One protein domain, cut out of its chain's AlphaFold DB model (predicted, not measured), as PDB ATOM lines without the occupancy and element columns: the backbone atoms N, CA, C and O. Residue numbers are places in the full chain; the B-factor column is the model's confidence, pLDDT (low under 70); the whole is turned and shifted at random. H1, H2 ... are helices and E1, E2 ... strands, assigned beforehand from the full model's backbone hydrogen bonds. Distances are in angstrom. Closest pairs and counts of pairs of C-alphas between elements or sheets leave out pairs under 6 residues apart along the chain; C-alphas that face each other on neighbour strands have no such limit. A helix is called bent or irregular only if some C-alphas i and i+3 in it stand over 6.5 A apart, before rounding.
ATOM      1  N   HIS A  82       6.517  23.047  20.018       77.69
ATOM      2  CA  HIS A  82       6.605  22.638  18.624       77.69
ATOM      3  C   HIS A  82       7.963  22.950  17.961       77.69
ATOM      4  O   HIS A  82       8.470  22.145  17.183       77.69
ATOM      5  N   VAL A  83       8.568  24.102  18.258       83.69
ATOM      6  CA  VAL A  83       9.899  24.487  17.764       83.69
ATOM      7  C   VAL A  83      10.983  23.615  18.390       83.69
ATOM      8  O   VAL A  83      11.893  23.188  17.685       83.69
ATOM      9  N   TYR A  84      10.868  23.304  19.684       86.62
ATOM     10  CA  TYR A  84      11.797  22.397  20.361       86.62
ATOM     11  C   TYR A  84      11.786  21.001  19.724       86.62
ATOM     12  O   TYR A  84      12.829  20.523  19.282       86.62
ATOM     13  N   TRP A  85      10.606  20.386  19.577       87.62
ATOM     14  CA  TRP A  85      10.475  19.081  18.915       87.62
ATOM     15  C   TRP A  85      10.966  19.102  17.473       87.62
ATOM     16  O   TRP A  85      11.541  18.126  17.000       87.62
ATOM     17  N   PHE A  86      10.763  20.217  16.771       89.44
ATOM     18  CA  PHE A  86      11.264  20.368  15.416       89.44
ATOM     19  C   PHE A  86      12.797  20.438  15.370       89.44
ATOM     20  O   PHE A  86      13.409  19.799  14.518       89.44
ATOM     21  N   MET A  87      13.440  21.141  16.306       90.44
ATOM     22  CA  MET A  87      14.903  21.136  16.413       90.44
ATOM     23  C   MET A  87      15.457  19.751  16.747       90.44
ATOM     24  O   MET A  87      16.426  19.335  16.116       90.44
ATOM     25  N   GLU A  88      14.836  19.034  17.685       91.75
ATOM     26  CA  GLU A  88      15.184  17.643  18.010       91.75
ATOM     27  C   GLU A  88      15.038  16.739  16.783       91.75
ATOM     28  O   GLU A  88      15.947  15.983  16.449       91.75
ATOM     29  N   PHE A  89      13.937  16.876  16.037       91.88
ATOM     30  CA  PHE A  89      13.732  16.158  14.783       91.88
ATOM     31  C   PHE A  89      14.854  16.443  13.774       91.88
ATOM     32  O   PHE A  89      15.424  15.504  13.219       91.88
ATOM     33  N   LEU A  90      15.211  17.712  13.555       92.25
ATOM     34  CA  LEU A  90      16.300  18.086  12.647       92.25
ATOM     35  C   LEU A  90      17.670  17.595  13.135       92.25
ATOM     36  O   LEU A  90      18.537  17.307  12.313       92.25
ATOM     37  N   ALA A  91      17.889  17.519  14.448       92.88
ATOM     38  CA  ALA A  91      19.125  17.016  15.040       92.88
ATOM     39  C   ALA A  91      19.237  15.486  14.965       92.88
ATOM     40  O   ALA A  91      20.343  14.970  14.822       92.88
ATOM     41  N   ALA A  92      18.113  14.768  15.023       93.25
ATOM     42  CA  ALA A  92      18.064  13.312  14.909       93.25
ATOM     43  C   ALA A  92      18.239  12.819  13.464       93.25
ATOM     44  O   ALA A  92      18.751  11.723  13.240       93.25
ATOM     45  N   HIS A  93      17.833  13.622  12.478       92.06
ATOM     46  CA  HIS A  93      17.914  13.272  11.062       92.06
ATOM     47  C   HIS A  93      18.964  14.143  10.379       92.06
ATOM     48  O   HIS A  93      18.643  15.149   9.751       92.06
ATOM     49  N   LEU A  94      20.232  13.766  10.529       93.75
ATOM     50  CA  LEU A  94      21.352  14.399   9.834       93.75
ATOM     51  C   LEU A  94      21.603  13.711   8.485       93.75
ATOM     52  O   LEU A  94      21.264  12.542   8.288       93.75
ATOM     53  N   ASP A  95      22.191  14.447   7.545       91.38
ATOM     54  CA  ASP A  95      22.706  13.868   6.308       91.38
ATOM     55  C   ASP A  95      23.959  13.009   6.576       91.38
ATOM     56  O   ASP A  95      24.467  12.918   7.696       91.38
ATOM     57  N   TYR A  96      24.497  12.378   5.531       89.31
ATOM     58  CA  TYR A  96      25.693  11.532   5.645       89.31
ATOM     59  C   TYR A  96      26.967  12.293   6.062       89.31
ATOM     60  O   TYR A  96      27.980  11.665   6.363       89.31
ATOM     61  N   ARG A  97      26.942  13.633   6.066       91.62
ATOM     62  CA  ARG A  97      28.030  14.505   6.532       91.62
ATOM     63  C   ARG A  97      27.784  15.044   7.943       91.62
ATOM     64  O   ARG A  97      28.568  15.866   8.411       91.62
ATOM     65  N   GLY A  98      26.719  14.612   8.617       92.69
ATOM     66  CA  GLY A  98      26.346  15.117   9.937       92.69
ATOM     67  C   GLY A  98      25.717  16.514   9.904       92.69
ATOM     68  O   GLY A  98      25.701  17.200  10.925       92.69
ATOM     69  N   LEU A  99      25.211  16.966   8.754       93.06
ATOM     70  CA  LEU A  99      24.561  18.265   8.602       93.06
ATOM     71  C   LEU A  99      23.036  18.128   8.656       93.06
ATOM     72  O   LEU A  99      22.446  17.158   8.182       93.06
ATOM     73  N   ARG A 100      22.380  19.135   9.238       93.62
ATOM     74  CA  ARG A 100      20.913  19.235   9.255       93.62
ATOM     75  C   ARG A 100      20.365  19.522   7.859       93.62
ATOM     76  O   ARG A 100      21.081  20.065   7.018       93.62
ATOM     77  N   GLN A 101      19.066  19.276   7.668       94.94
ATOM     78  CA  GLN A 101      18.331  19.661   6.462       94.94
ATOM     79  C   GLN A 101      18.643  21.111   6.079       94.94
ATOM     80  O   GLN A 101      18.505  22.036   6.885       94.94
ATOM     81  N   SER A 102      19.064  21.304   4.835       96.12
ATOM     82  CA  SER A 102      19.364  22.626   4.304       96.12
ATOM     83  C   SER A 102      18.097  23.353   3.830       96.12
ATOM     84  O   SER A 102      17.130  22.713   3.415       96.12
ATOM     85  N   ILE A 103      18.131  24.689   3.874       97.06
ATOM     86  CA  ILE A 103      17.164  25.608   3.260       97.06
ATOM     87  C   ILE A 103      17.352  25.751   1.740       97.06
ATOM     88  O   ILE A 103      16.501  26.316   1.065       97.06
ATOM     89  N   LEU A 104      18.480  25.300   1.193       97.62
ATOM     90  CA  LEU A 104      18.833  25.449  -0.213       97.62
ATOM     91  C   LEU A 104      19.092  24.083  -0.835       97.62
ATOM     92  O   LEU A 104      20.052  23.390  -0.491       97.62
ATOM     93  N   TRP A 105      18.230  23.691  -1.762       97.75
ATOM     94  CA  TRP A 105      18.296  22.415  -2.460       97.75
ATOM     95  C   TRP A 105      18.747  22.631  -3.898       97.75
ATOM     96  O   TRP A 105      18.522  23.687  -4.488       97.75
ATOM     97  N   HIS A 106      19.344  21.601  -4.482       96.81
ATOM     98  CA  HIS A 106      19.643  21.554  -5.906       96.81
ATOM     99  C   HIS A 106      18.888  20.387  -6.526       96.81
ATOM    100  O   HIS A 106      19.019  19.252  -6.053       96.81
ATOM    101  N   LEU A 107      18.091  20.655  -7.561       97.25
ATOM    102  CA  LEU A 107      17.407  19.613  -8.312       97.25
ATOM    103  C   LEU A 107      18.441  18.785  -9.070       97.25
ATOM    104  O   LEU A 107      19.244  19.301  -9.847       97.25
ATOM    105  N   HIS A 108      18.416  17.479  -8.850       92.06
ATOM    106  CA  HIS A 108      19.306  16.571  -9.539       92.06
ATOM    107  C   HIS A 108      19.009  16.594 -11.050       92.06
ATOM    108  O   HIS A 108      17.845  16.634 -11.452       92.06
ATOM    109  N   PRO A 109      20.029  16.522 -11.923       87.06
ATOM    110  CA  PRO A 109      19.820  16.533 -13.374       87.06
ATOM    111  C   PRO A 109      19.085  15.293 -13.913       87.06
ATOM    112  O   PRO A 109      18.691  15.275 -15.078       87.06
ATOM    113  N   VAL A 110      18.909  14.259 -13.088       84.75
ATOM    114  CA  VAL A 110      18.237  13.010 -13.468       84.75
ATOM    115  C   VAL A 110      16.726  13.223 -13.447       84.75
ATOM    116  O   VAL A 110      16.197  13.883 -12.557       84.75
ATOM    117  N   GLY A 111      16.039  12.689 -14.454       88.06
ATOM    118  CA  GLY A 111      14.596  12.841 -14.636       88.06
ATOM    119  C   GLY A 111      14.228  13.651 -15.880       88.06
ATOM    120  O   GLY A 111      15.094  14.128 -16.621       88.06
ATOM    121  N   ARG A 112      12.927  13.785 -16.122       92.12
ATOM    122  CA  ARG A 112      12.334  14.496 -17.265       92.12
ATOM    123  C   ARG A 112      11.193  15.426 -16.866       92.12
ATOM    124  O   ARG A 112      10.761  16.211 -17.703       92.12
ATOM    125  N   ALA A 113      10.723  15.364 -15.622       94.69
ATOM    126  CA  ALA A 113       9.644  16.203 -15.134       94.69
ATOM    127  C   ALA A 113       9.982  17.686 -15.301       94.69
ATOM    128  O   ALA A 113      11.083  18.137 -14.955       94.69
ATOM    129  N   ILE A 114       9.016  18.428 -15.829       96.44
ATOM    130  CA  ILE A 114       9.082  19.876 -15.950       96.44
ATOM    131  C   ILE A 114       8.623  20.483 -14.627       96.44
ATOM    132  O   ILE A 114       7.550  20.165 -14.117       96.44
ATOM    133  N   ILE A 115       9.458  21.344 -14.060       97.19
ATOM    134  CA  ILE A 115       9.200  22.041 -12.811       97.19
ATOM    135  C   ILE A 115       8.455  23.335 -13.103       97.19
ATOM    136  O   ILE A 115       8.899  24.180 -13.884       97.19
ATOM    137  N   GLN A 116       7.328  23.493 -12.431       96.56
ATOM    138  CA  GLN A 116       6.490  24.677 -12.473       96.56
ATOM    139  C   GLN A 116       5.912  24.955 -11.087       96.56
ATOM    140  O   GLN A 116       6.142  24.204 -10.135       96.56
ATOM    141  N   LEU A 117       5.165  26.051 -10.952       97.00
ATOM    142  CA  LEU A 117       4.445  26.313  -9.709       97.00
ATOM    143  C   LEU A 117       3.463  25.165  -9.438       97.00
ATOM    144  O   LEU A 117       2.797  24.669 -10.343       97.00
ATOM    145  N   GLY A 118       3.409  24.717  -8.190       97.19
ATOM    146  CA  GLY A 118       2.616  23.567  -7.767       97.19
ATOM    147  C   GLY A 118       3.319  22.215  -7.902       97.19
ATOM    148  O   GLY A 118       2.870  21.267  -7.258       97.19
ATOM    149  N   THR A 119       4.427  22.104  -8.648       97.31
ATOM    150  CA  THR A 119       5.194  20.849  -8.729       97.31
ATOM    151  C   THR A 119       5.658  20.423  -7.337       97.31
ATOM    152  O   THR A 119       6.183  21.234  -6.568       97.31
ATOM    153  N   VAL A 120       5.481  19.141  -7.015       97.75
ATOM    154  CA  VAL A 120       5.995  18.552  -5.777       97.75
ATOM    155  C   VAL A 120       7.368  17.947  -6.048       97.75
ATOM    156  O   VAL A 120       7.587  17.219  -7.017       97.75
ATOM    157  N   ILE A 121       8.312  18.277  -5.179       97.75
ATOM    158  CA  ILE A 121       9.670  17.756  -5.195       97.75
ATOM    159  C   ILE A 121       9.936  16.991  -3.904       97.75
ATOM    160  O   ILE A 121       9.410  17.320  -2.840       97.75
ATOM    161  N   MET A 122      10.781  15.978  -4.008       97.31
ATOM    162  CA  MET A 122      11.279  15.189  -2.897       97.31
ATOM    163  C   MET A 122      12.786  15.409  -2.787       97.31
ATOM    164  O   MET A 122      13.516  15.236  -3.762       97.31
ATOM    165  N   HIS A 123      13.252  15.746  -1.593       97.19
ATOM    166  CA  HIS A 123      14.652  15.745  -1.212       97.19
ATOM    167  C   HIS A 123      14.921  14.601  -0.236       97.19
ATOM    168  O   HIS A 123      14.440  14.605   0.897       97.19
ATOM    169  N   ARG A 124      15.723  13.622  -0.651       95.62
ATOM    170  CA  ARG A 124      16.209  12.570   0.241       95.62
ATOM    171  C   ARG A 124      17.457  13.060   0.962       95.62
ATOM    172  O   ARG A 124      18.522  13.148   0.348       95.62
ATOM    173  N   GLN A 125      17.315  13.350   2.252       91.69
ATOM    174  CA  GLN A 125      18.407  13.837   3.093       91.69
ATOM    175  C   GLN A 125      19.347  12.697   3.510       91.69
ATOM    176  O   GLN A 125      20.566  12.804   3.391       91.69
ATOM    177  N   CYS A 126      18.773  11.586   3.967       91.06
ATOM    178  CA  CYS A 126      19.482  10.354   4.293       91.06
ATOM    179  C   CYS A 126      18.573   9.141   4.043       91.06
ATOM    180  O   CYS A 126      17.416   9.280   3.633       91.06
ATOM    181  N   LEU A 127      19.109   7.929   4.210       89.44
ATOM    182  CA  LEU A 127      18.330   6.715   3.982       89.44
ATOM    183  C   LEU A 127      17.145   6.661   4.956       89.44
ATOM    184  O   LEU A 127      17.327   6.726   6.167       89.44
ATOM    185  N   GLY A 128      15.935   6.520   4.411       89.62
ATOM    186  CA  GLY A 128      14.709   6.457   5.206       89.62
ATOM    187  C   GLY A 128      14.166   7.811   5.670       89.62
ATOM    188  O   GLY A 128      13.224   7.804   6.456       89.62
ATOM    189  N   VAL A 129      14.720   8.938   5.199       93.44
ATOM    190  CA  VAL A 129      14.200  10.290   5.467       93.44
ATOM    191  C   VAL A 129      14.071  11.072   4.164       93.44
ATOM    192  O   VAL A 129      15.061  11.473   3.544       93.44
ATOM    193  N   GLU A 130      12.829  11.312   3.762       95.62
ATOM    194  CA  GLU A 130      12.484  11.992   2.515       95.62
ATOM    195  C   GLU A 130      11.637  13.222   2.827       95.62
ATOM    196  O   GLU A 130      10.528  13.110   3.340       95.62
ATOM    197  N   CYS A 131      12.173  14.404   2.540       96.56
ATOM    198  CA  CYS A 131      11.500  15.683   2.716       96.56
ATOM    199  C   CYS A 131      10.744  16.045   1.437       96.56
ATOM    200  O   CYS A 131      11.335  16.072   0.358       96.56
ATOM    201  N   PHE A 132       9.458  16.353   1.540       97.50
ATOM    202  CA  PHE A 132       8.631  16.756   0.407       97.50
ATOM    203  C   PHE A 132       8.339  18.248   0.482       97.50
ATOM    204  O   PHE A 132       8.039  18.785   1.549       97.50
ATOM    205  N   ALA A 133       8.389  18.920  -0.661       98.06
ATOM    206  CA  ALA A 133       8.057  20.329  -0.765       98.06
ATOM    207  C   ALA A 133       7.308  20.630  -2.061       98.06
ATOM    208  O   ALA A 133       7.509  19.975  -3.082       98.06
ATOM    209  N   ARG A 134       6.454  21.648  -2.026       98.31
ATOM    210  CA  ARG A 134       5.738  22.164  -3.196       98.31
ATOM    211  C   ARG A 134       6.390  23.452  -3.670       98.31
ATOM    212  O   ARG A 134       6.622  24.347  -2.862       98.31
ATOM    213  N   VAL A 135       6.638  23.571  -4.969       98.38
ATOM    214  CA  VAL A 135       7.101  24.813  -5.600       98.38
ATOM    215  C   VAL A 135       5.995  25.861  -5.519       98.38
ATOM    216  O   VAL A 135       4.887  25.616  -5.990       98.38
ATOM    217  N   THR A 136       6.268  27.014  -4.908       97.75
ATOM    218  CA  THR A 136       5.241  28.045  -4.672       97.75
ATOM    219  C   THR A 136       5.516  29.348  -5.398       97.75
ATOM    220  O   THR A 136       4.582  29.918  -5.951       97.75
ATOM    221  N   HIS A 137       6.769  29.806  -5.443       96.56
ATOM    222  CA  HIS A 137       7.103  31.097  -6.046       96.56
ATOM    223  C   HIS A 137       8.379  31.023  -6.873       96.56
ATOM    224  O   HIS A 137       9.363  30.400  -6.474       96.56
ATOM    225  N   PHE A 138       8.368  31.717  -8.008       95.94
ATOM    226  CA  PHE A 138       9.587  32.112  -8.702       95.94
ATOM    227  C   PHE A 138      10.285  33.212  -7.899       95.94
ATOM    228  O   PHE A 138       9.624  34.141  -7.434       95.94
ATOM    229  N   VAL A 139      11.606  33.117  -7.749       95.50
ATOM    230  CA  VAL A 139      12.396  34.127  -7.029       95.50
ATOM    231  C   VAL A 139      13.304  34.876  -7.993       95.50
ATOM    232  O   VAL A 139      13.249  36.102  -8.079       95.50
ATOM    233  N   VAL A 140      14.157  34.139  -8.703       95.88
ATOM    234  CA  VAL A 140      15.222  34.690  -9.546       95.88
ATOM    235  C   VAL A 140      15.694  33.634 -10.546       95.88
ATOM    236  O   VAL A 140      15.538  32.436 -10.305       95.88
ATOM    237  N   ARG A 141      16.296  34.053 -11.662       94.81
ATOM    238  CA  ARG A 141      16.941  33.154 -12.628       94.81
ATOM    239  C   ARG A 141      18.342  33.612 -13.019       94.81
ATOM    240  O   ARG A 141      18.709  34.761 -12.809       94.81
ATOM    241  N   SER A 142      19.105  32.724 -13.632       93.88
ATOM    242  CA  SER A 142      20.290  33.036 -14.429       93.88
ATOM    243  C   SER A 142      20.046  32.618 -15.885       93.88
ATOM    244  O   SER A 142      18.905  32.372 -16.298       93.88
ATOM    245  N   SER A 143      21.106  32.548 -16.690       92.25
ATOM    246  CA  SER A 143      21.050  31.956 -18.031       92.25
ATOM    247  C   SER A 143      20.833  30.439 -18.016       92.25
ATOM    248  O   SER A 143      20.389  29.889 -19.019       92.25
ATOM    249  N   GLU A 144      21.134  29.763 -16.905       93.69
ATOM    250  CA  GLU A 144      21.161  28.294 -16.832       93.69
ATOM    251  C   GLU A 144      20.294  27.706 -15.721       93.69
ATOM    252  O   GLU A 144      19.940  26.528 -15.780       93.69
ATOM    253  N   GLU A 145      19.928  28.502 -14.721       95.75
ATOM    254  CA  GLU A 145      19.264  28.038 -13.507       95.75
ATOM    255  C   GLU A 145      18.098  28.959 -13.136       95.75
ATOM    256  O   GLU A 145      18.074  30.142 -13.471       95.75
ATOM    257  N   VAL A 146      17.134  28.419 -12.400       96.38
ATOM    258  CA  VAL A 146      16.048  29.157 -11.758       96.38
ATOM    259  C   VAL A 146      16.027  28.782 -10.290       96.38
ATOM    260  O   VAL A 146      16.124  27.605  -9.943       96.38
ATOM    261  N   LEU A 147      15.884  29.774  -9.423       97.44
ATOM    262  CA  LEU A 147      15.633  29.563  -8.010       97.44
ATOM    263  C   LEU A 147      14.143  29.746  -7.736       97.44
ATOM    264  O   LEU A 147      13.570  30.814  -7.974       97.44
ATOM    265  N   PHE A 148      13.541  28.709  -7.172       98.12
ATOM    266  CA  PHE A 148      12.183  28.756  -6.658       98.12
ATOM    267  C   PHE A 148      12.184  28.728  -5.136       98.12
ATOM    268  O   PHE A 148      13.000  28.049  -4.511       98.12
ATOM    269  N   GLN A 149      11.213  29.411  -4.543       98.06
ATOM    270  CA  GLN A 149      10.810  29.161  -3.171       98.06
ATOM    271  C   GLN A 149       9.863  27.962  -3.150       98.06
ATOM    272  O   GLN A 149       8.984  27.815  -4.008       98.06
ATOM    273  N   VAL A 150      10.032  27.118  -2.141       98.44
ATOM    274  CA  VAL A 150       9.190  25.951  -1.907       98.44
ATOM    275  C   VAL A 150       8.597  25.999  -0.505       98.44
ATOM    276  O   VAL A 150       9.203  26.519   0.434       98.44
ATOM    277  N   ASN A 151       7.393  25.460  -0.354       97.50
ATOM    278  CA  ASN A 151       6.790  25.193   0.946       97.50
ATOM    279  C   ASN A 151       7.017  23.723   1.301       97.50
ATOM    280  O   ASN A 151       6.581  22.845   0.554       97.50
ATOM    281  N   ILE A 152       7.704  23.460   2.409       96.56
ATOM    282  CA  ILE A 152       7.891  22.106   2.925       96.56
ATOM    283  C   ILE A 152       6.528  21.583   3.379       96.56
ATOM    284  O   ILE A 152       5.812  22.242   4.126       96.56
ATOM    285  N   LEU A 153       6.173  20.400   2.885       95.69
ATOM    286  CA  LEU A 153       4.936  19.698   3.215       95.69
ATOM    287  C   LEU A 153       5.139  18.783   4.424       95.69
ATOM    288  O   LEU A 153       4.244  18.641   5.246       95.69
ATOM    289  N   GLY A 154       6.320  18.174   4.531       93.62
ATOM    290  CA  GLY A 154       6.660  17.261   5.613       93.62
ATOM    291  C   GLY A 154       7.749  16.272   5.230       93.62
ATOM    292  O   GLY A 154       8.385  16.390   4.180       93.62
ATOM    293  N   TRP A 155       7.956  15.296   6.103       95.19
ATOM    294  CA  TRP A 155       8.960  14.253   5.970       95.19
ATOM    295  C   TRP A 155       8.315  12.879   6.067       95.19
ATOM    296  O   TRP A 155       7.612  12.574   7.033       95.19
ATOM    297  N   GLN A 156       8.625  12.014   5.111       94.44
ATOM    298  CA  GLN A 156       8.408  10.584   5.245       94.44
ATOM    299  C   GLN A 156       9.608   9.973   5.973       94.44
ATOM    300  O   GLN A 156      10.747  10.098   5.519       94.44
ATOM    301  N   THR A 157       9.346   9.303   7.094       92.19
ATOM    302  CA  THR A 157      10.354   8.563   7.868       92.19
ATOM    303  C   THR A 157       9.991   7.082   7.978       92.19
ATOM    304  O   THR A 157       8.873   6.679   7.639       92.19
ATOM    305  N   SER A 158      10.895   6.261   8.520       89.25
ATOM    306  CA  SER A 158      10.579   4.877   8.920       89.25
ATOM    307  C   SER A 158       9.465   4.797   9.974       89.25
ATOM    308  O   SER A 158       8.753   3.800  10.039       89.25
ATOM    309  N   MET A 159       9.276   5.863  10.757       88.56
ATOM    310  CA  MET A 159       8.240   5.981  11.788       88.56
ATOM    311  C   MET A 159       6.946   6.630  11.270       88.56
ATOM    312  O   MET A 159       6.063   6.949  12.065       88.56
ATOM    313  N   GLY A 160       6.834   6.855   9.958       89.25
ATOM    314  CA  GLY A 160       5.683   7.490   9.318       89.25
ATOM    315  C   GLY A 160       5.908   8.952   8.930       89.25
ATOM    316  O   GLY A 160       7.036   9.454   8.925       89.25
ATOM    317  N   TRP A 161       4.809   9.614   8.565       91.69
ATOM    318  CA  TRP A 161       4.780  11.002   8.105       91.69
ATOM    319  C   TRP A 161       4.922  11.998   9.263       91.69
ATOM    320  O   TRP A 161       4.359  11.794  10.343       91.69
ATOM    321  N   ARG A 162       5.672  13.079   9.040       91.25
ATOM    322  CA  ARG A 162       5.894  14.178   9.990       91.25
ATOM    323  C   ARG A 162       5.655  15.511   9.296       91.25
ATOM    324  O   ARG A 162       6.296  15.790   8.290       91.25
ATOM    325  N   GLU A 163       4.783  16.342   9.848       88.19
ATOM    326  CA  GLU A 163       4.480  17.667   9.296       88.19
ATOM    327  C   GLU A 163       5.308  18.768   9.967       88.19
ATOM    328  O   GLU A 163       5.687  18.636  11.138       88.19
ATOM    329  N   PRO A 164       5.615  19.859   9.245       86.88
ATOM    330  CA  PRO A 164       6.243  21.026   9.837       86.88
ATOM    331  C   PRO A 164       5.287  21.780  10.768       86.88
ATOM    332  O   PRO A 164       4.065  21.665  10.710       86.88
ATOM    333  N   ALA A 165       5.889  22.619  11.610       78.50
ATOM    334  CA  ALA A 165       5.216  23.547  12.512       78.50
ATOM    335  C   ALA A 165       4.541  24.707  11.774       78.50
ATOM    336  O   ALA A 165       5.033  25.835  11.803       78.50
ATOM    337  N   GLY A 166       3.434  24.444  11.086       84.50
ATOM    338  CA  GLY A 166       2.836  25.425  10.185       84.50
ATOM    339  C   GLY A 166       3.677  25.603   8.921       84.50
ATOM    340  O   GLY A 166       4.261  24.646   8.417       84.50
ATOM    341  N   TYR A 167       3.728  26.823   8.386       88.31
ATOM    342  CA  TYR A 167       4.477  27.092   7.159       88.31
ATOM    343  C   TYR A 167       5.979  26.978   7.397       88.31
ATOM    344  O   TYR A 167       6.510  27.492   8.382       88.31
ATOM    345  N   LEU A 168       6.669  26.311   6.476       94.12
ATOM    346  CA  LEU A 168       8.118  26.205   6.491       94.12
ATOM    347  C   LEU A 168       8.635  26.345   5.067       94.12
ATOM    348  O   LEU A 168       8.366  25.510   4.204       94.12
ATOM    349  N   HIS A 169       9.406  27.397   4.826       96.69
ATOM    350  CA  HIS A 169       9.937  27.673   3.501       96.69
ATOM    351  C   HIS A 169      11.374  27.190   3.343       96.69
ATOM    352  O   HIS A 169      12.197  27.289   4.257       96.69
ATOM    353  N   SER A 170      11.650  26.694   2.144       97.44
ATOM    354  CA  SER A 170      12.966  26.323   1.635       97.44
ATOM    355  C   SER A 170      13.078  26.832   0.196       97.44
ATOM    356  O   SER A 170      12.157  27.469  -0.324       97.44
ATOM    357  N   PHE A 171      14.193  26.561  -0.466       98.38
ATOM    358  CA  PHE A 171      14.458  26.986  -1.831       98.38
ATOM    359  C   PHE A 171      15.054  25.845  -2.637       98.38
ATOM    360  O   PHE A 171      15.776  25.001  -2.106       98.38
ATOM    361  N   VAL A 172      14.771  25.829  -3.933       98.25
ATOM    362  CA  VAL A 172      15.316  24.843  -4.864       98.25
ATOM    363  C   VAL A 172      15.876  25.541  -6.094       98.25
ATOM    364  O   VAL A 172      15.206  26.360  -6.722       98.25
ATOM    365  N   ILE A 173      17.115  25.204  -6.428       97.88
ATOM    366  CA  ILE A 173      17.761  25.575  -7.682       97.88
ATOM    367  C   ILE A 173      17.436  24.495  -8.704       97.88
ATOM    368  O   ILE A 173      17.655  23.307  -8.462       97.88
ATOM    369  N   VAL A 174      16.896  24.914  -9.838       97.50
ATOM    370  CA  VAL A 174      16.420  24.049 -10.911       97.50
ATOM    371  C   VAL A 174      17.110  24.461 -12.207       97.50
ATOM    372  O   VAL A 174      17.101  25.645 -12.538       97.50
ATOM    373  N   PRO A 175      17.666  23.523 -12.992       95.88
ATOM    374  CA  PRO A 175      18.166  23.845 -14.324       95.88
ATOM    375  C   PRO A 175      17.064  24.467 -15.192       95.88
ATOM    376  O   PRO A 175      15.967  23.918 -15.288       95.88
ATOM    377  N   LEU A 176      17.356  25.563 -15.889       94.06
ATOM    378  CA  LEU A 176      16.393  26.316 -16.701       94.06
ATOM    379  C   LEU A 176      15.701  25.422 -17.746       94.06
ATOM    380  O   LEU A 176      14.494  25.504 -17.939       94.06
ATOM    381  N   LYS A 177      16.438  24.467 -18.329       94.31
ATOM    382  CA  LYS A 177      15.912  23.450 -19.264       94.31
ATOM    383  C   LYS A 177      14.861  22.497 -18.669       94.31
ATOM    384  O   LYS A 177      14.204  21.779 -19.412       94.31
ATOM    385  N   ARG A 178      14.767  22.419 -17.338       95.38
ATOM    386  CA  ARG A 178      13.781  21.624 -16.588       95.38
ATOM    387  C   ARG A 178      12.619  22.488 -16.097       95.38
ATOM    388  O   ARG A 178      11.769  21.960 -15.398       95.38
ATOM    389  N   CYS A 179      12.573  23.781 -16.411       96.19
ATOM    390  CA  CYS A 179      11.501  24.679 -15.986       96.19
ATOM    391  C   CYS A 179      10.395  24.772 -17.047       96.19
ATOM    392  O   CYS A 179      10.646  24.569 -18.236       96.19
ATOM    393  N   GLY A 180       9.172  25.095 -16.621       94.50
ATOM    394  CA  GLY A 180       8.065  25.413 -17.528       94.50
ATOM    395  C   GLY A 180       8.391  26.583 -18.476       94.50
ATOM    396  O   GLY A 180       9.215  27.439 -18.136       94.50
ATOM    397  N   PRO A 181       7.747  26.651 -19.657       92.25
ATOM    398  CA  PRO A 181       8.071  27.637 -20.693       92.25
ATOM    399  C   PRO A 181       7.891  29.087 -20.224       92.25
ATOM    400  O   PRO A 181       8.622  29.968 -20.675       92.25
ATOM    401  N   ASP A 182       6.993  29.332 -19.270       91.31
ATOM    402  CA  ASP A 182       6.727  30.664 -18.719       91.31
ATOM    403  C   ASP A 182       7.975  31.310 -18.103       91.31
ATOM    404  O   ASP A 182       8.156  32.526 -18.201       91.31
ATOM    405  N   PHE A 183       8.880  30.509 -17.528       90.62
ATOM    406  CA  PHE A 183      10.117  30.988 -16.894       90.62
ATOM    407  C   PHE A 183      11.246  31.272 -17.890       90.62
ATOM    408  O   PHE A 183      12.262  31.858 -17.522       90.62
ATOM    409  N   LEU A 184      11.067  30.882 -19.155       87.56
ATOM    410  CA  LEU A 184      11.993  31.178 -20.252       87.56
ATOM    411  C   LEU A 184      11.718  32.551 -20.881       87.56
ATOM    412  O   LEU A 184      12.505  33.037 -21.692       87.56
ATOM    413  N   THR A 185      10.590  33.172 -20.532       88.88
ATOM    414  CA  THR A 185      10.146  34.418 -21.152       88.88
ATOM    415  C   THR A 185      10.959  35.627 -20.683       88.88
ATOM    416  O   THR A 185      11.516  35.680 -19.582       88.88
ATOM    417  N   TRP A 186      10.992  36.658 -21.530       84.88
ATOM    418  CA  TRP A 186      11.646  37.935 -21.238       84.88
ATOM    419  C   TRP A 186      10.972  38.714 -20.096       84.88
ATOM    420  O   TRP A 186      11.598  39.609 -19.533       84.88
ATOM    421  N   ALA A 187       9.749  38.344 -19.700       87.38
ATOM    422  CA  ALA A 187       9.050  38.938 -18.561       87.38
ATOM    423  C   ALA A 187       9.855  38.820 -17.251       87.38
ATOM    424  O   ALA A 187       9.757  39.682 -16.381       87.38
ATOM    425  N   TRP A 188      10.716  37.802 -17.138       85.50
ATOM    426  CA  TRP A 188      11.587  37.582 -15.980       85.50
ATOM    427  C   TRP A 188      12.991  38.178 -16.135       85.50
ATOM    428  O   TRP A 188      13.857  37.936 -15.294       85.50
ATOM    429  N   ALA A 189      13.261  38.932 -17.206       81.88
ATOM    430  CA  ALA A 189      14.558  39.577 -17.422       81.88
ATOM    431  C   ALA A 189      15.010  40.474 -16.248       81.88
ATOM    432  O   ALA A 189      16.181  40.372 -15.881       81.88
ATOM    433  N   PRO A 190      14.131  41.255 -15.580       86.19
ATOM    434  CA  PRO A 190      14.530  42.063 -14.420       86.19
ATOM    435  C   PRO A 190      15.053  41.245 -13.229       86.19
ATOM    436  O   PRO A 190      15.770  41.773 -12.387       86.19
ATOM    437  N   PHE A 191      14.722  39.953 -13.170       86.56
ATOM    438  CA  PHE A 191      15.132  39.024 -12.115       86.56
ATOM    439  C   PHE A 191      16.226  38.065 -12.599       86.56
ATOM    440  O   PHE A 191      16.276  36.910 -12.177       86.56
ATOM    441  N   THR A 192      17.069  38.512 -13.533       89.31
ATOM    442  CA  THR A 192      18.161  37.705 -14.089       89.31
ATOM    443  C   THR A 192      19.497  38.100 -13.470       89.31
ATOM    444  O   THR A 192      19.901  39.257 -13.546       89.31
ATOM    445  N   TYR A 193      20.203  37.128 -12.894       88.88
ATOM    446  CA  TYR A 193      21.555  37.296 -12.368       88.88
ATOM    447  C   TYR A 193      22.585  36.784 -13.380       88.88
ATOM    448  O   TYR A 193      22.371  35.737 -13.996       88.88
ATOM    449  N   PRO A 194      23.725  37.479 -13.536       87.19
ATOM    450  CA  PRO A 194      24.766  37.088 -14.485       87.19
ATOM    451  C   PRO A 194      25.674  35.958 -13.963       87.19
ATOM    452  O   PRO A 194      26.581  35.530 -14.670       87.19
ATOM    453  N   PHE A 195      25.458  35.484 -12.734       87.38
ATOM    454  CA  PHE A 195      26.310  34.506 -12.056       87.38
ATOM    455  C   PHE A 195      25.555  33.204 -11.757       87.38
ATOM    456  O   PHE A 195      24.327  33.145 -11.852       87.38
ATOM    457  N   SER A 196      26.293  32.167 -11.347       90.44
ATOM    458  CA  SER A 196      25.695  30.925 -10.835       90.44
ATOM    459  C   SER A 196      24.809  31.218  -9.625       90.44
ATOM    460  O   SER A 196      25.243  31.861  -8.661       90.44
ATOM    461  N   LEU A 197      23.576  30.702  -9.647       94.31
ATOM    462  CA  LEU A 197      22.638  30.914  -8.546       94.31
ATOM    463  C   LEU A 197      23.056  30.141  -7.299       94.31
ATOM    464  O   LEU A 197      22.723  30.562  -6.200       94.31
ATOM    465  N   GLN A 198      23.810  29.049  -7.439       93.56
ATOM    466  CA  GLN A 198      24.256  28.237  -6.302       93.56
ATOM    467  C   GLN A 198      25.153  29.027  -5.351       93.56
ATOM    468  O   GLN A 198      24.860  29.123  -4.159       93.56
ATOM    469  N   GLN A 199      26.221  29.621  -5.887       91.06
ATOM    470  CA  GLN A 199      27.175  30.400  -5.095       91.06
ATOM    471  C   GLN A 199      26.514  31.659  -4.531       91.06
ATOM    472  O   GLN A 199      26.634  31.936  -3.336       91.06
ATOM    473  N   GLN A 200      25.750  32.370  -5.369       92.88
ATOM    474  CA  GLN A 200      25.041  33.574  -4.950       92.88
ATOM    475  C   GLN A 200      24.022  33.270  -3.847       92.88
ATOM    476  O   GLN A 200      23.956  33.995  -2.860       92.88
ATOM    477  N   ALA A 201      23.249  32.188  -3.968       95.38
ATOM    478  CA  ALA A 201      22.266  31.804  -2.962       95.38
ATOM    479  C   ALA A 201      22.926  31.455  -1.631       95.38
ATOM    480  O   ALA A 201      22.520  31.995  -0.606       95.38
ATOM    481  N   GLN A 202      23.960  30.608  -1.630       94.31
ATOM    482  CA  GLN A 202      24.677  30.263  -0.400       94.31
ATOM    483  C   GLN A 202      25.207  31.507   0.319       94.31
ATOM    484  O   GLN A 202      24.967  31.667   1.519       94.31
ATOM    485  N   TYR A 203      25.872  32.399  -0.420       94.12
ATOM    486  CA  TYR A 203      26.370  33.661   0.118       94.12
ATOM    487  C   TYR A 203      25.232  34.512   0.696       94.12
ATOM    488  O   TYR A 203      25.293  34.910   1.858       94.12
ATOM    489  N   SER A 204      24.152  34.720  -0.061       95.56
ATOM    490  CA  SER A 204      23.010  35.525   0.379       95.56
ATOM    491  C   SER A 204      22.314  34.949   1.618       95.56
ATOM    492  O   SER A 204      21.982  35.699   2.534       95.56
ATOM    493  N   PHE A 205      22.130  33.625   1.716       96.44
ATOM    494  CA  PHE A 205      21.543  33.001   2.910       96.44
ATOM    495  C   PHE A 205      22.424  33.172   4.147       96.44
ATOM    496  O   PHE A 205      21.898  33.424   5.233       96.44
ATOM    497  N   GLN A 206      23.744  33.030   4.001       95.38
ATOM    498  CA  GLN A 206      24.696  33.252   5.091       95.38
ATOM    499  C   GLN A 206      24.703  34.718   5.527       95.38
ATOM    500  O   GLN A 206      24.601  34.992   6.722       95.38
ATOM    501  N   LEU A 207      24.737  35.642   4.566       95.94
ATOM    502  CA  LEU A 207      24.699  37.082   4.797       95.94
ATOM    503  C   LEU A 207      23.442  37.490   5.575       95.94
ATOM    504  O   LEU A 207      23.539  38.128   6.621       95.94
ATOM    505  N   VAL A 208      22.259  37.078   5.109       96.31
ATOM    506  CA  VAL A 208      20.995  37.404   5.785       96.31
ATOM    507  C   VAL A 208      20.928  36.763   7.169       96.31
ATOM    508  O   VAL A 208      20.468  37.402   8.111       96.31
ATOM    509  N   ARG A 209      21.415  35.527   7.332       94.94
ATOM    510  CA  ARG A 209      21.445  34.876   8.648       94.94
ATOM    511  C   ARG A 209      22.339  35.622   9.637       94.94
ATOM    512  O   ARG A 209      21.925  35.822  10.772       94.94
ATOM    513  N   ALA A 210      23.528  36.044   9.215       95.12
ATOM    514  CA  ALA A 210      24.433  36.822  10.053       95.12
ATOM    515  C   ALA A 210      23.829  38.191  10.418       95.12
ATOM    516  O   ALA A 210      23.852  38.584  11.584       95.12
ATOM    517  N   TYR A 211      23.189  38.861   9.456       95.50
ATOM    518  CA  TYR A 211      22.452  40.104   9.697       95.50
ATOM    519  C   TYR A 211      21.338  39.931  10.743       95.50
ATOM    520  O   TYR A 211      21.266  40.695  11.705       95.50
ATOM    521  N   LEU A 212      20.501  38.896  10.604       94.06
ATOM    522  CA  LEU A 212      19.415  38.599  11.547       94.06
ATOM    523  C   LEU A 212      19.920  38.177  12.933       94.06
ATOM    524  O   LEU A 212      19.245  38.427  13.928       94.06
ATOM    525  N   ALA A 213      21.115  37.586  13.016       93.69
ATOM    526  CA  ALA A 213      21.783  37.280  14.280       93.69
ATOM    527  C   ALA A 213      22.351  38.528  14.990       93.69
ATOM    528  O   ALA A 213      22.880  38.415  16.096       93.69
ATOM    529  N   GLY A 214      22.240  39.716  14.384       93.25
ATOM    530  CA  GLY A 214      22.702  40.976  14.961       93.25
ATOM    531  C   GLY A 214      24.177  41.283  14.705       93.25
ATOM    532  O   GLY A 214      24.743  42.136  15.396       93.25
ATOM    533  N   ASP A 215      24.810  40.625  13.728       94.50
ATOM    534  CA  ASP A 215      26.177  40.953  13.325       94.50
ATOM    535  C   ASP A 215      26.228  42.350  12.688       94.50
ATOM    536  O   ASP A 215      25.758  42.584  11.575       94.50
ATOM    537  N   ARG A 216      26.835  43.295  13.412       90.81
ATOM    538  CA  ARG A 216      26.948  44.701  13.003       90.81
ATOM    539  C   ARG A 216      27.935  44.924  11.856       90.81
ATOM    540  O   ARG A 216      27.934  46.008  11.274       90.81
ATOM    541  N   SER A 217      28.795  43.950  11.558       92.81
ATOM    542  CA  SER A 217      29.741  44.033  10.443       92.81
ATOM    543  C   SER A 217      29.066  43.783   9.092       92.81
ATOM    544  O   SER A 217      29.539  44.263   8.060       92.81
ATOM    545  N   VAL A 218      27.923  43.094   9.100       92.81
ATOM    546  CA  VAL A 218      27.186  42.724   7.898       92.81
ATOM    547  C   VAL A 218      26.291  43.868   7.434       92.81
ATOM    548  O   VAL A 218      25.473  44.399   8.183       92.81
ATOM    549  N   ARG A 219      26.409  44.222   6.151       91.94
ATOM    550  CA  ARG A 219      25.522  45.177   5.481       91.94
ATOM    551  C   ARG A 219      24.705  44.469   4.411       91.94
ATOM    552  O   ARG A 219      25.266  43.817   3.535       91.94
ATOM    553  N   ILE A 220      23.388  44.635   4.474       91.81
ATOM    554  CA  ILE A 220      22.463  44.120   3.465       91.81
ATOM    555  C   ILE A 220      22.390  45.106   2.289       91.81
ATOM    556  O   ILE A 220      22.118  46.290   2.511       91.81
ATOM    557  N   PRO A 221      22.615  44.657   1.041       89.94
ATOM    558  CA  PRO A 221      22.398  45.483  -0.140       89.94
ATOM    559  C   PRO A 221      20.915  45.861  -0.272       89.94
ATOM    560  O   PRO A 221      20.062  45.000  -0.461       89.94
ATOM    561  N   MET A 222      20.604  47.157  -0.195       79.62
ATOM    562  CA  MET A 222      19.225  47.685  -0.169       79.62
ATOM    563  C   MET A 222      18.441  47.505  -1.485       79.62
ATOM    564  O   MET A 222      17.227  47.685  -1.502       79.62
ATOM    565  N   HIS A 223      19.115  47.162  -2.585       86.06
ATOM    566  CA  HIS A 223      18.515  47.049  -3.924       86.06
ATOM    567  C   HIS A 223      18.669  45.658  -4.543       86.06
ATOM    568  O   HIS A 223      18.439  45.480  -5.736       86.06
ATOM    569  N   ASP A 224      19.057  44.669  -3.741       90.38
ATOM    570  CA  ASP A 224      19.115  43.285  -4.189       90.38
ATOM    571  C   ASP A 224      17.768  42.604  -3.893       90.38
ATOM    572  O   ASP A 224      17.442  42.296  -2.743       90.38
ATOM    573  N   TRP A 225      16.968  42.406  -4.947       89.06
ATOM    574  CA  TRP A 225      15.651  41.762  -4.859       89.06
ATOM    575  C   TRP A 225      15.731  40.378  -4.214       89.06
ATOM    576  O   TRP A 225      14.892  40.023  -3.385       89.06
ATOM    577  N   PHE A 226      16.752  39.601  -4.572       93.19
ATOM    578  CA  PHE A 226      16.907  38.241  -4.088       93.19
ATOM    579  C   PHE A 226      17.197  38.214  -2.580       93.19
ATOM    580  O   PHE A 226      16.551  37.472  -1.838       93.19
ATOM    581  N   ILE A 227      18.100  39.067  -2.097       95.06
ATOM    582  CA  ILE A 227      18.386  39.220  -0.667       95.06
ATOM    583  C   ILE A 227      17.151  39.731   0.081       95.06
ATOM    584  O   ILE A 227      16.829  39.209   1.152       95.06
ATOM    585  N   GLY A 228      16.421  40.692  -0.495       94.38
ATOM    586  CA  GLY A 228      15.143  41.164   0.042       94.38
ATOM    587  C   GLY A 228      14.124  40.033   0.206       94.38
ATOM    588  O   GLY A 228      13.486  39.926   1.254       94.38
ATOM    589  N   TRP A 229      14.028  39.131  -0.775       95.25
ATOM    590  CA  TRP A 229      13.134  37.971  -0.723       95.25
ATOM    591  C   TRP A 229      13.532  36.957   0.358       95.25
ATOM    592  O   TRP A 229      12.671  36.435   1.074       95.25
ATOM    593  N   ILE A 230      14.832  36.691   0.526       96.25
ATOM    594  CA  ILE A 230      15.339  35.828   1.607       96.25
ATOM    595  C   ILE A 230      15.012  36.441   2.971       96.25
ATOM    596  O   ILE A 230      14.503  35.747   3.853       96.25
ATOM    597  N   LEU A 231      15.279  37.738   3.144       96.00
ATOM    598  CA  LEU A 231      14.985  38.454   4.382       96.00
ATOM    599  C   LEU A 231      13.488  38.395   4.703       96.00
ATOM    600  O   LEU A 231      13.117  38.015   5.812       96.00
ATOM    601  N   HIS A 232      12.634  38.680   3.717       94.44
ATOM    602  CA  HIS A 232      11.185  38.558   3.846       94.44
ATOM    603  C   HIS A 232      10.769  37.140   4.262       94.44
ATOM    604  O   HIS A 232       9.973  36.975   5.183       94.44
ATOM    605  N   THR A 233      11.359  36.107   3.655       94.69
ATOM    606  CA  THR A 233      11.069  34.706   3.997       94.69
ATOM    607  C   THR A 233      11.385  34.397   5.460       94.69
ATOM    608  O   THR A 233      10.567  33.784   6.140       94.69
ATOM    609  N   TYR A 234      12.527  34.846   5.983       94.56
ATOM    610  CA  TYR A 234      12.869  34.616   7.389       94.56
ATOM    611  C   TYR A 234      12.023  35.424   8.373       94.56
ATOM    612  O   TYR A 234      11.811  34.961   9.493       94.56
ATOM    613  N   VAL A 235      11.545  36.605   7.980       92.81
ATOM    614  CA  VAL A 235      10.624  37.405   8.799       92.81
ATOM    615  C   VAL A 235       9.246  36.742   8.854       92.81
ATOM    616  O   VAL A 235       8.679  36.605   9.936       92.81
ATOM    617  N   MET A 236       8.729  36.283   7.713       92.75
ATOM    618  CA  MET A 236       7.412  35.639   7.625       92.75
ATOM    619  C   MET A 236       7.419  34.206   8.161       92.75
ATOM    620  O   MET A 236       6.390  33.690   8.593       92.75
ATOM    621  N   THR A 237       8.573  33.541   8.136       92.38
ATOM    622  CA  THR A 237       8.724  32.155   8.582       92.38
ATOM    623  C   THR A 237      10.019  31.978   9.378       92.38
ATOM    624  O   THR A 237      10.997  31.409   8.883       92.38
ATOM    625  N   PRO A 238      10.053  32.436  10.646       91.50
ATOM    626  CA  PRO A 238      11.257  32.375  11.476       91.50
ATOM    627  C   PRO A 238      11.793  30.953  11.689       91.50
ATOM    628  O   PRO A 238      12.997  30.758  11.836       91.50
ATOM    629  N   THR A 239      10.924  29.941  11.642       91.25
ATOM    630  CA  THR A 239      11.294  28.518  11.738       91.25
ATOM    631  C   THR A 239      12.233  28.061  10.617       91.25
ATOM    632  O   THR A 239      13.042  27.162  10.845       91.25
ATOM    633  N   SER A 240      12.228  28.715   9.447       93.38
ATOM    634  CA  SER A 240      13.184  28.438   8.363       93.38
ATOM    635  C   SER A 240      14.635  28.734   8.756       93.38
ATOM    636  O   SER A 240      15.555  28.171   8.164       93.38
ATOM    637  N   GLN A 241      14.880  29.567   9.776       93.00
ATOM    638  CA  GLN A 241      16.237  29.840  10.271       93.00
ATOM    639  C   GLN A 241      16.896  28.608  10.916       93.00
ATOM    640  O   GLN A 241      18.122  28.554  11.014       93.00
ATOM    641  N   LEU A 242      16.103  27.604  11.310       92.75
ATOM    642  CA  LEU A 242      16.582  26.360  11.922       92.75
ATOM    643  C   LEU A 242      17.215  25.394  10.907       92.75
ATOM    644  O   LEU A 242      17.977  24.505  11.296       92.75
ATOM    645  N   LEU A 243      16.923  25.578   9.617       95.06
ATOM    646  CA  LEU A 243      17.524  24.825   8.515       95.06
ATOM    647  C   LEU A 243      18.969  25.289   8.265       95.06
ATOM    648  O   LEU A 243      19.335  26.420   8.580       95.06
ATOM    649  N   GLY A 244      19.826  24.455   7.680       94.81
ATOM    650  CA  GLY A 244      21.192  24.853   7.296       94.81
ATOM    651  C   GLY A 244      21.223  25.830   6.110       94.81
ATOM    652  O   GLY A 244      20.359  25.757   5.248       94.81
ATOM    653  N   THR A 245      22.216  26.727   6.023       95.44
ATOM    654  CA  THR A 245      22.417  27.631   4.856       95.44
ATOM    655  C   THR A 245      23.291  27.048   3.741       95.44
ATOM    656  O   THR A 245      23.487  27.688   2.711       95.44
ATOM    657  N   HIS A 246      23.877  25.870   3.950       94.19
ATOM    658  CA  HIS A 246      24.738  25.207   2.968       94.19
ATOM    659  C   HIS A 246      23.910  24.661   1.796       94.19
ATOM    660  O   HIS A 246      22.696  24.587   1.893       94.19
ATOM    661  N   LEU A 247      24.524  24.238   0.690       95.31
ATOM    662  CA  LEU A 247      23.770  23.538  -0.362       95.31
ATOM    663  C   LEU A 247      23.516  22.098   0.087       95.31
ATOM    664  O   LEU A 247      24.456  21.431   0.518       95.31
ATOM    665  N   ALA A 248      22.273  21.628  -0.002       94.94
ATOM    666  CA  ALA A 248      21.913  20.278   0.416       94.94
ATOM    667  C   ALA A 248      22.758  19.215  -0.308       94.94
ATOM    668  O   ALA A 248      22.951  19.283  -1.521       94.94
ATOM    669  N   THR A 249      23.241  18.216   0.434       89.12
ATOM    670  CA  THR A 249      24.156  17.180  -0.082       89.12
ATOM    671  C   THR A 249      23.441  15.914  -0.575       89.12
ATOM    672  O   THR A 249      24.087  15.024  -1.130       89.12
ATOM    673  N   GLY A 250      22.124  15.835  -0.351       88.12
ATOM    674  CA  GLY A 250      21.257  14.716  -0.716       88.12
ATOM    675  C   GLY A 250      20.763  14.739  -2.165       88.12
ATOM    676  O   GLY A 250      21.269  15.464  -3.021       88.12
ATOM    677  N   PHE A 251      19.739  13.933  -2.441       93.75
ATOM    678  CA  PHE A 251      19.179  13.767  -3.784       93.75
ATOM    679  C   PHE A 251      17.806  14.430  -3.887       93.75
ATOM    680  O   PHE A 251      16.870  14.010  -3.209       93.75
ATOM    681  N   THR A 252      17.682  15.449  -4.739       97.00
ATOM    682  CA  THR A 252      16.415  16.166  -4.961       97.00
ATOM    683  C   THR A 252      15.857  15.850  -6.339       97.00
ATOM    684  O   THR A 252      16.553  16.053  -7.330       97.00
ATOM    685  N   VAL A 253      14.602  15.425  -6.431       96.94
ATOM    686  CA  VAL A 253      13.914  15.149  -7.704       96.94
ATOM    687  C   VAL A 253      12.454  15.562  -7.652       96.94
ATOM    688  O   VAL A 253      11.884  15.710  -6.574       96.94
ATOM    689  N   ALA A 254      11.835  15.735  -8.818       96.69
ATOM    690  CA  ALA A 254      10.384  15.837  -8.893       96.69
ATOM    691  C   ALA A 254       9.750  14.490  -8.537       96.69
ATOM    692  O   ALA A 254      10.274  13.439  -8.906       96.69
ATOM    693  N   THR A 255       8.602  14.508  -7.866       94.56
ATOM    694  CA  THR A 255       7.875  13.268  -7.557       94.56
ATOM    695  C   THR A 255       7.435  12.531  -8.818       94.56
ATOM    696  O   THR A 255       7.437  11.305  -8.837       94.56
ATOM    697  N   ASP A 256       7.155  13.268  -9.891       92.12
ATOM    698  CA  ASP A 256       6.748  12.711 -11.185       92.12
ATOM    699  C   ASP A 256       7.868  11.891 -11.854       92.12
ATOM    700  O   ASP A 256       7.596  11.020 -12.678       92.12
ATOM    701  N   ASP A 257       9.133  12.121 -11.477       90.81
ATOM    702  CA  ASP A 257      10.281  11.358 -11.980       90.81
ATOM    703  C   ASP A 257      10.465  10.005 -11.278       90.81
ATOM    704  O   ASP A 257      11.186   9.145 -11.786       90.81
ATOM    705  N   LEU A 258       9.843   9.795 -10.114       86.44
ATOM    706  CA  LEU A 258      10.032   8.587  -9.301       86.44
ATOM    707  C   LEU A 258       9.243   7.374  -9.826       86.44
ATOM    708  O   LEU A 258       9.381   6.274  -9.289       86.44
ATOM    709  N   GLY A 259       8.451   7.554 -10.890       71.81
ATOM    710  CA  GLY A 259       7.488   6.561 -11.360       71.81
ATOM    711  C   GLY A 259       6.350   6.345 -10.350       71.81
ATOM    712  O   GLY A 259       6.337   6.952  -9.276       71.81
TER     713      GLY A 259
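AT A GLANCE: This is residues 82 to 259 of the 276 residues of an uncharacterized protein of Peniophora sp. CONT (UniProt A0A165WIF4). One strongly twisted sheet of eight strands is rolled partway toward a barrel: its long bent strands E3 and E4 carry it round until E8, at one edge, comes back near E1, leaving the roll incompletely closed. H4 and H5 cross steeply and pack on the sheet from one side, the smaller H2, H3, H6 and H7 lie at its margins, H1 lies near H6, and H3 and E5 lie at opposite far ends. The printed part has 178 residues, with seven named helices and eight named strands in the order H1 E1 E2 E3 E4 E5 E6 H2 H3 H4 H5 H6 E7 E8 H7. The sheet is branched and its neighbour pairs are mixed, parallel and antiparallel; the class is mixed, helices and strands. The whole is compact, with a radius of gyration of the C-alphas of 15.8 A and spans of 47 by 46 by 28 A.

IN THESE COORDINATES: The longest strands are E3, residues 129 to 141, 29.3 A, and E4, residues 145 to 157, 30.3 A; E3 bends by 83 degrees at residue 137 and E4 by 73 degrees at residue 151. The other strands are E1, residues 102 to 106, E2, residues 120 to 126, 18.7 A, E5, residues 160 to 162, E6, residues 169 to 175, 20.0 A, E7, residues 244 to 247, and E8, residues 251 to 254. The longest helix is H4, residues 197 to 212, 21.8 A, from C-alpha 197 at (22.638, 30.914, -8.546). H5, residues 225 to 236, is 16.2 A long, and H1, residues 82 to 92, is 15.2 A long, beginning at C-alpha 82 at (6.605, 22.638, 18.624). The short helices are H2, residues 181 to 184, H3, residues 186 to 191, H6, residues 238 to 242, and H7, residues 255 to 258, with C-alpha 258 at (10.032, 8.587, -9.301). H3 is irregular: C-alphas 187 and 190 are 7.5 A apart.

HOW THE PARTS SIT: E2 E3 E4 E5 form a meander, each strand the antiparallel neighbour of the one before, in three hairpins; N 123 and O 131 are 2.8 A apart, N 134 and O 151 2.8 A, N 155 and O 162 2.8 A. E4 has three neighbours: E3 on one side, E5 beside residues 154 to 157 and E6 beside residues 145 to 152 on the other side. E6 is antiparallel to E4, with N 148 and O 172 at 2.9 A, and parallel to E1, with N 171 and O 103 at 2.8 A. E7 is parallel to E1 on its other side, with N 103 and O 244 at 2.8 A. E8 is antiparallel to E2, with N 122 and O 253 at 2.8 A; the closest C-alphas of E1 and E8, those of His 106 and Thr 252, are 6.4 A apart. H4 is on the sheet; its closest C-alpha pair with E7 is Phe 205 and Thr 245, 5.8 A. H4, with residues 204 to 208 alone, touches H5, with residues 227 to 231 alone, at a steep tilt of 48 degrees, the same way; the closest C-alphas, those of Ser 204 and Ile 227, are 6.0 A apart. H5 is on the sheet at a height over the sheet of 7.5 A, only just over none of the strands, with 2 of its C-alphas falling on E3. H5, with residues 233 to 234 alone, and H6 only just touch, only at the corner, with 3 pairs of C-alphas within 8 A, the closest those of Tyr 234 and Ser 240, 6.3 A. H2, H3 and H6 only graze the sheet; H2 and H3 meet only through their link. H7 is on the sheet, over none of the strands, at a height of 4.4 A, only just above the sheet's level. H1 is only just not on the sheet, with 4 pairs of C-alphas within 10 A; it is close to H6 but not clearly touching, Met 87 and Leu 242 having C-alphas 7.1 A apart. In H1, H4 and H5 every O i to N i+4 pair is within hydrogen-bond range; in H3 0 of 2 are, with 2 of 3 O i to N i+3 pairs, in H6 0 of 1, with 2 of 2, and H2 and H7 are too short for an O i to N i+4 pair.

THE WHOLE: The two C-alphas farthest apart, those of Arg 216 and Gly 259, are 49.3 A apart. The printed part has no cut. The long links are E1 to E2, residues 107 to 119, and H4 to H5, residues 213 to 224. The mean pLDDT of the printed part is 92.9, and no printed residue is under 70.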